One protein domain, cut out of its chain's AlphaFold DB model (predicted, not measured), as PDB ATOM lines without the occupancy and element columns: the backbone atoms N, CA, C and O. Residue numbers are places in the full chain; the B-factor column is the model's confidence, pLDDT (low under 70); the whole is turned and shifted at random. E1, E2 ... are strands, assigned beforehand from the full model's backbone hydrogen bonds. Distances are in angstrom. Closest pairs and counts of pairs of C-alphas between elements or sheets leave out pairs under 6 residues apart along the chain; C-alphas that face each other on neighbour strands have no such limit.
ATOM      1  N   VAL A  24     -33.553 -11.053 -15.309       88.75
ATOM      2  CA  VAL A  24     -33.336 -12.234 -14.470       88.75
ATOM      3  C   VAL A  24     -34.096 -13.397 -15.082       88.75
ATOM      4  O   VAL A  24     -35.302 -13.309 -15.286       88.75
ATOM      5  N   CYS A  25     -33.389 -14.494 -15.344       88.94
ATOM      6  CA  CYS A  25     -34.008 -15.769 -15.676       88.94
ATOM      7  C   CYS A  25     -33.889 -16.700 -14.471       88.94
ATOM      8  O   CYS A  25     -32.796 -17.168 -14.160       88.94
ATOM      9  N   SER A  26     -35.006 -16.947 -13.787       87.94
ATOM     10  CA  SER A  26     -35.085 -17.890 -12.661       87.94
ATOM     11  C   SER A  26     -35.398 -19.322 -13.095       87.94
ATOM     12  O   SER A  26     -35.571 -20.189 -12.250       87.94
ATOM     13  N   PHE A  27     -35.544 -19.555 -14.402       87.31
ATOM     14  CA  PHE A  27     -35.971 -20.817 -15.007       87.31
ATOM     15  C   PHE A  27     -37.348 -21.340 -14.579       87.31
ATOM     16  O   PHE A  27     -37.706 -22.420 -15.020       87.31
ATOM     17  N   ALA A  28     -38.130 -20.565 -13.812       82.81
ATOM     18  CA  ALA A  28     -39.388 -20.976 -13.170       82.81
ATOM     19  C   ALA A  28     -40.469 -21.549 -14.114       82.81
ATOM     20  O   ALA A  28     -41.334 -22.317 -13.685       82.81
ATOM     21  N   THR A  29     -40.446 -21.131 -15.380       77.12
ATOM     22  CA  THR A  29     -41.457 -21.491 -16.384       77.12
ATOM     23  C   THR A  29     -40.815 -22.051 -17.650       77.12
ATOM     24  O   THR A  29     -41.331 -22.997 -18.241       77.12
ATOM     25  N   ASP A  30     -39.702 -21.462 -18.087       84.38
ATOM     26  CA  ASP A  30     -38.995 -21.823 -19.310       84.38
ATOM     27  C   ASP A  30     -37.493 -21.496 -19.211       84.38
ATOM     28  O   ASP A  30     -36.956 -21.229 -18.138       84.38
ATOM     29  N   MET A  31     -36.793 -21.528 -20.347       90.50
ATOM     30  CA  MET A  31     -35.372 -21.184 -20.432       90.50
ATOM     31  C   MET A  31     -35.116 -19.703 -20.770       90.50
ATOM     32  O   MET A  31     -33.988 -19.360 -21.097       90.50
ATOM     33  N   CYS A  32     -36.117 -18.816 -20.736       90.56
ATOM     34  CA  CYS A  32     -36.006 -17.379 -21.039       90.56
ATOM     35  C   CYS A  32     -35.250 -17.057 -22.347       90.56
ATOM     36  O   CYS A  32     -34.408 -16.159 -22.396       90.56
ATOM     37  N   GLY A  33     -35.484 -17.845 -23.400       91.00
ATOM     38  CA  GLY A  33     -34.797 -17.707 -24.690       91.00
ATOM     39  C   GLY A  33     -33.387 -18.309 -24.755       91.00
ATOM     40  O   GLY A  33     -32.797 -18.341 -25.835       91.00
ATOM     41  N   TRP A  34     -32.850 -18.832 -23.649       92.00
ATOM     42  CA  TRP A  34     -31.665 -19.683 -23.695       92.00
ATOM     43  C   TRP A  34     -32.002 -21.001 -24.385       92.00
ATOM     44  O   TRP A  34     -33.080 -21.567 -24.206       92.00
ATOM     45  N   MET A  35     -31.057 -21.517 -25.162       92.56
ATOM     46  CA  MET A  35     -31.285 -22.706 -25.975       92.56
ATOM     47  C   MET A  35     -30.074 -23.627 -25.976       92.56
ATOM     48  O   MET A  35     -28.925 -23.185 -25.971       92.56
ATOM     49  N   ASN A  36     -30.333 -24.933 -25.987       91.94
ATOM     50  CA  ASN A  36     -29.281 -25.922 -26.186       91.94
ATOM     51  C   ASN A  36     -28.629 -25.722 -27.558       91.94
ATOM     52  O   ASN A  36     -29.322 -25.475 -28.546       91.94
ATOM     53  N   ASP A  37     -27.308 -25.881 -27.621       88.81
ATOM     54  CA  ASP A  37     -26.595 -25.927 -28.894       88.81
ATOM     55  C   ASP A  37     -27.120 -27.119 -29.724       88.81
ATOM     56  O   ASP A  37     -27.039 -28.262 -29.257       88.81
ATOM     57  N   PRO A  38     -27.642 -26.898 -30.946       84.25
ATOM     58  CA  PRO A  38     -28.134 -27.956 -31.826       84.25
ATOM     59  C   PRO A  38     -27.091 -29.038 -32.123       84.25
ATOM     60  O   PRO A  38     -27.455 -30.179 -32.399       84.25
ATOM     61  N   ASN A  39     -25.800 -28.702 -32.045       83.19
ATOM     62  CA  ASN A  39     -24.706 -29.639 -32.262       83.19
ATOM     63  C   ASN A  39     -24.352 -30.452 -30.998       83.19
ATOM     64  O   ASN A  39     -23.664 -31.466 -31.086       83.19
ATOM     65  N   SER A  40     -24.850 -30.057 -29.818       74.19
ATOM     66  CA  SER A  40     -24.728 -30.811 -28.558       74.19
ATOM     67  C   SER A  40     -25.868 -31.830 -28.420       74.19
ATOM     68  O   SER A  40     -26.645 -31.809 -27.469       74.19
ATOM     69  N   TRP A  41     -26.018 -32.727 -29.398       67.12
ATOM     70  CA  TRP A  41     -27.165 -33.643 -29.447       67.12
ATOM     71  C   TRP A  41     -27.131 -34.739 -28.371       67.12
ATOM     72  O   TRP A  41     -28.192 -35.212 -27.966       67.12
ATOM     73  N   ARG A  42     -25.935 -35.125 -27.898       74.06
ATOM     74  CA  ARG A  42     -25.745 -36.209 -26.913       74.06
ATOM     75  C   ARG A  42     -26.094 -35.803 -25.485       74.06
ATOM     76  O   ARG A  42     -26.644 -36.606 -24.740       74.06
ATOM     77  N   HIS A  43     -25.809 -34.558 -25.114       82.50
ATOM     78  CA  HIS A  43     -26.052 -34.044 -23.771       82.50
ATOM     79  C   HIS A  43     -26.699 -32.671 -23.863       82.50
ATOM     80  O   HIS A  43     -26.188 -31.778 -24.534       82.50
ATOM     81  N   LYS A  44     -27.829 -32.515 -23.177       86.75
ATOM     82  CA  LYS A  44     -28.616 -31.285 -23.175       86.75
ATOM     83  C   LYS A  44     -28.841 -30.811 -21.752       86.75
ATOM     84  O   LYS A  44     -29.127 -31.609 -20.858       86.75
ATOM     85  N   TRP A  45     -28.752 -29.502 -21.595       89.50
ATOM     86  CA  TRP A  45     -29.185 -28.776 -20.421       89.50
ATOM     87  C   TRP A  45     -30.707 -28.857 -20.299       89.50
ATOM     88  O   TRP A  45     -31.422 -28.674 -21.290       89.50
ATOM     89  N   ARG A  46     -31.197 -29.148 -19.095       87.50
ATOM     90  CA  ARG A  46     -32.624 -29.291 -18.792       87.50
ATOM     91  C   ARG A  46     -32.960 -28.532 -17.521       87.50
ATOM     92  O   ARG A  46     -32.164 -28.536 -16.586       87.50
ATOM     93  N   VAL A  47     -34.132 -27.909 -17.487       87.50
ATOM     94  CA  VAL A  47     -34.663 -27.343 -16.245       87.50
ATOM     95  C   VAL A  47     -35.013 -28.514 -15.333       87.50
ATOM     96  O   VAL A  47     -35.717 -29.435 -15.751       87.50
ATOM     97  N   MET A  48     -34.468 -28.516 -14.123       80.56
ATOM     98  CA  MET A  48     -34.786 -29.507 -13.102       80.56
ATOM     99  C   MET A  48     -35.383 -28.806 -11.888       80.56
ATOM    100  O   MET A  48     -34.875 -27.779 -11.435       80.56
ATOM    101  N   THR A  49     -36.455 -29.391 -11.363       70.25
ATOM    102  CA  THR A  49     -36.970 -29.116 -10.027       70.25
ATOM    103  C   THR A  49     -36.285 -30.086  -9.074       70.25
ATOM    104  O   THR A  49     -36.438 -31.302  -9.196       70.25
ATOM    105  N   ASP A  50     -35.459 -29.574  -8.166       59.56
ATOM    106  CA  ASP A  50     -34.915 -30.408  -7.098       59.56
ATOM    107  C   ASP A  50     -35.994 -30.588  -6.022       59.56
ATOM    108  O   ASP A  50     -36.241 -29.691  -5.221       59.56
ATOM    109  N   GLU A  51     -36.648 -31.749  -6.011       53.19
ATOM    110  CA  GLU A  51     -37.661 -32.122  -5.008       53.19
ATOM    111  C   GLU A  51     -37.084 -32.199  -3.575       53.19
ATOM    112  O   GLU A  51     -37.835 -32.219  -2.601       53.19
ATOM    113  N   SER A  52     -35.753 -32.256  -3.424       51.25
ATOM    114  CA  SER A  52     -35.061 -32.328  -2.128       51.25
ATOM    115  C   SER A  52     -34.546 -30.976  -1.619       51.25
ATOM    116  O   SER A  52     -34.161 -30.862  -0.452       51.25
ATOM    117  N   ALA A  53     -34.589 -29.936  -2.455       49.53
ATOM    118  CA  ALA A  53     -34.293 -28.570  -2.060       49.53
ATOM    119  C   ALA A  53     -35.600 -27.861  -1.684       49.53
ATOM    120  O   ALA A  53     -36.482 -27.637  -2.508       49.53
ATOM    121  N   SER A  54     -35.732 -27.512  -0.407       43.28
ATOM    122  CA  SER A  54     -36.829 -26.698   0.109       43.28
ATOM    123  C   SER A  54     -36.978 -25.398  -0.697       43.28
ATOM    124  O   SER A  54     -36.271 -24.435  -0.429       43.28
ATOM    125  N   ILE A  55     -37.968 -25.375  -1.596       52.03
ATOM    126  CA  ILE A  55     -38.761 -24.203  -1.994       52.03
ATOM    127  C   ILE A  55     -37.926 -23.069  -2.637       52.03
ATOM    128  O   ILE A  55     -37.604 -22.136  -1.923       52.03
ATOM    129  N   THR A  56     -37.622 -23.130  -3.954       48.91
ATOM    130  CA  THR A  56     -37.597 -21.993  -4.940       48.91
ATOM    131  C   THR A  56     -36.717 -22.195  -6.185       48.91
ATOM    132  O   THR A  56     -36.902 -21.481  -7.170       48.91
ATOM    133  N   ASP A  57     -35.791 -23.152  -6.198       57.12
ATOM    134  CA  ASP A  57     -34.645 -23.068  -7.116       57.12
ATOM    135  C   ASP A  57     -34.766 -24.003  -8.323       57.12
ATOM    136  O   ASP A  57     -34.107 -25.042  -8.411       57.12
ATOM    137  N   GLN A  58     -35.607 -23.622  -9.288       76.50
ATOM    138  CA  GLN A  58     -35.495 -24.200 -10.624       76.50
ATOM    139  C   GLN A  58     -34.144 -23.801 -11.221       76.50
ATOM    140  O   GLN A  58     -33.797 -22.624 -11.315       76.50
ATOM    141  N   ALA A  59     -33.360 -24.802 -11.601       83.38
ATOM    142  CA  ALA A  59     -32.027 -24.606 -12.141       83.38
ATOM    143  C   ALA A  59     -31.885 -25.341 -13.465       83.38
ATOM    144  O   ALA A  59     -32.527 -26.363 -13.725       83.38
ATOM    145  N   LEU A  60     -30.998 -24.821 -14.305       88.88
ATOM    146  CA  LEU A  60     -30.616 -25.497 -15.524       88.88
ATOM    147  C   LEU A  60     -29.467 -26.469 -15.238       88.88
ATOM    148  O   LEU A  60     -28.362 -26.061 -14.881       88.88
ATOM    149  N   CYS A  61     -29.727 -27.758 -15.424       87.19
ATOM    150  CA  CYS A  61     -28.826 -28.835 -15.042       87.19
ATOM    151  C   CYS A  61     -28.322 -29.609 -16.262       87.19
ATOM    152  O   CYS A  61     -29.076 -29.919 -17.190       87.19
ATOM    153  N   LEU A  62     -27.043 -29.977 -16.219       87.38
ATOM    154  CA  LEU A  62     -26.416 -30.912 -17.145       87.38
ATOM    155  C   LEU A  62     -26.062 -32.187 -16.376       87.38
ATOM    156  O   LEU A  62     -25.315 -32.128 -15.403       87.38
ATOM    157  N   SER A  63     -26.595 -33.334 -16.803       78.50
ATOM    158  CA  SER A  63     -26.371 -34.619 -16.135       78.50
ATOM    159  C   SER A  63     -25.780 -35.675 -17.078       78.50
ATOM    160  O   SER A  63     -26.163 -35.712 -18.251       78.50
ATOM    161  N   PRO A  64     -24.916 -36.580 -16.567       69.56
ATOM    162  CA  PRO A  64     -24.412 -37.743 -17.310       69.56
ATOM    163  C   PRO A  64     -25.542 -38.676 -17.743       69.56
ATOM    164  O   PRO A  64     -25.520 -39.238 -18.833       69.56
ATOM    165  N   LEU A  65     -26.549 -38.818 -16.881       63.75
ATOM    166  CA  LEU A  65     -27.730 -39.607 -17.161       63.75
ATOM    167  C   LEU A  65     -28.549 -38.864 -18.218       63.75
ATOM    168  O   LEU A  65     -29.172 -37.832 -17.930       63.75
ATOM    169  N   ALA A 101     -21.654 -30.105 -23.193       89.50
ATOM    170  CA  ALA A 101     -22.811 -29.483 -23.814       89.50
ATOM    171  C   ALA A 101     -22.675 -27.967 -23.745       89.50
ATOM    172  O   ALA A 101     -22.214 -27.424 -22.738       89.50
ATOM    173  N   ARG A 102     -23.104 -27.277 -24.800       91.19
ATOM    174  CA  ARG A 102     -23.137 -25.814 -24.834       91.19
ATOM    175  C   ARG A 102     -24.564 -25.309 -24.699       91.19
ATOM    176  O   ARG A 102     -25.512 -25.922 -25.187       91.19
ATOM    177  N   LEU A 103     -24.677 -24.160 -24.053       91.88
ATOM    178  CA  LEU A 103     -25.908 -23.408 -23.921       91.88
ATOM    179  C   LEU A 103     -25.706 -22.045 -24.576       91.88
ATOM    180  O   LEU A 103     -24.697 -21.383 -24.336       91.88
ATOM    181  N   TRP A 104     -26.643 -21.642 -25.424       92.44
ATOM    182  CA  TRP A 104     -26.625 -20.346 -26.083       92.44
ATOM    183  C   TRP A 104     -27.554 -19.388 -25.354       92.44
ATOM    184  O   TRP A 104     -28.697 -19.739 -25.057       92.44
ATOM    185  N   SER A 105     -27.057 -18.182 -25.087       90.56
ATOM    186  CA  SER A 105     -27.896 -17.075 -24.645       90.56
ATOM    187  C   SER A 105     -28.809 -16.619 -25.785       90.56
ATOM    188  O   SER A 105     -28.455 -16.807 -26.959       90.56
ATOM    189  N   PRO A 106     -29.937 -15.961 -25.474       89.56
ATOM    190  CA  PRO A 106     -30.639 -15.173 -26.476       89.56
ATOM    191  C   PRO A 106     -29.693 -14.120 -27.093       89.56
ATOM    192  O   PRO A 106     -28.665 -13.777 -26.487       89.56
ATOM    193  N   PRO A 107     -29.998 -13.620 -28.304       87.56
ATOM    194  CA  PRO A 107     -29.240 -12.535 -28.915       87.56
ATOM    195  C   PRO A 107     -29.173 -11.328 -27.978       87.56
ATOM    196  O   PRO A 107     -30.200 -10.893 -27.469       87.56
ATOM    197  N   VAL A 108     -27.965 -10.808 -27.768       85.62
ATOM    198  CA  VAL A 108     -27.725  -9.570 -27.021       85.62
ATOM    199  C   VAL A 108     -27.376  -8.486 -28.030       85.62
ATOM    200  O   VAL A 108     -26.316  -8.524 -28.660       85.62
TER     201      VAL A 108
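This is residues 24 to 65 and 101 to 108 of the 145 residues of the protein "MAM domain-containing protein" of Paragonimus westermani (UniProt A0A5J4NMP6). This is a flat piece with little regular structure: a long stretch with no named element, residues 24 to 45, leads into one small hairpin of two short strands, E1 and E2. A separate stretch, residues 101 to 108, pairs briefly with the long one, residues 103 to 104 antiparallel to 35 to 36. The printed part has 50 residues, 6 of them in named elements; the class is all strand, with no named helix. It is only just loose, close to compact, with a radius of gyration of the C-alphas of 11.8 A and spans of 34 by 29 by 11 A.

E1, residues 46 to 48, and E2, residues 59 to 61, are antiparallel neighbours in a hairpin, their directions 127 degrees apart. C-alphas 47 and 60 face each other at 4.5 A. N 61 and O 46, 2.8 A apart, are within hydrogen-bond range.

E1 begins at C-alpha 46 (-32.624, -29.291, -18.792); E2 ends at C-alpha 61 (-28.826, -28.835, -15.042). They measure 6.1 A and 6.0 A.

The C-alphas farthest apart, of Asn 39 and Ser 54, are 34.7 A apart. Residues 66 to 100 are cut out, leaving 13.1 A between C-alphas 65 and 101. The pLDDT is under 70 at residues 41, 50 to 57 and 64 to 65.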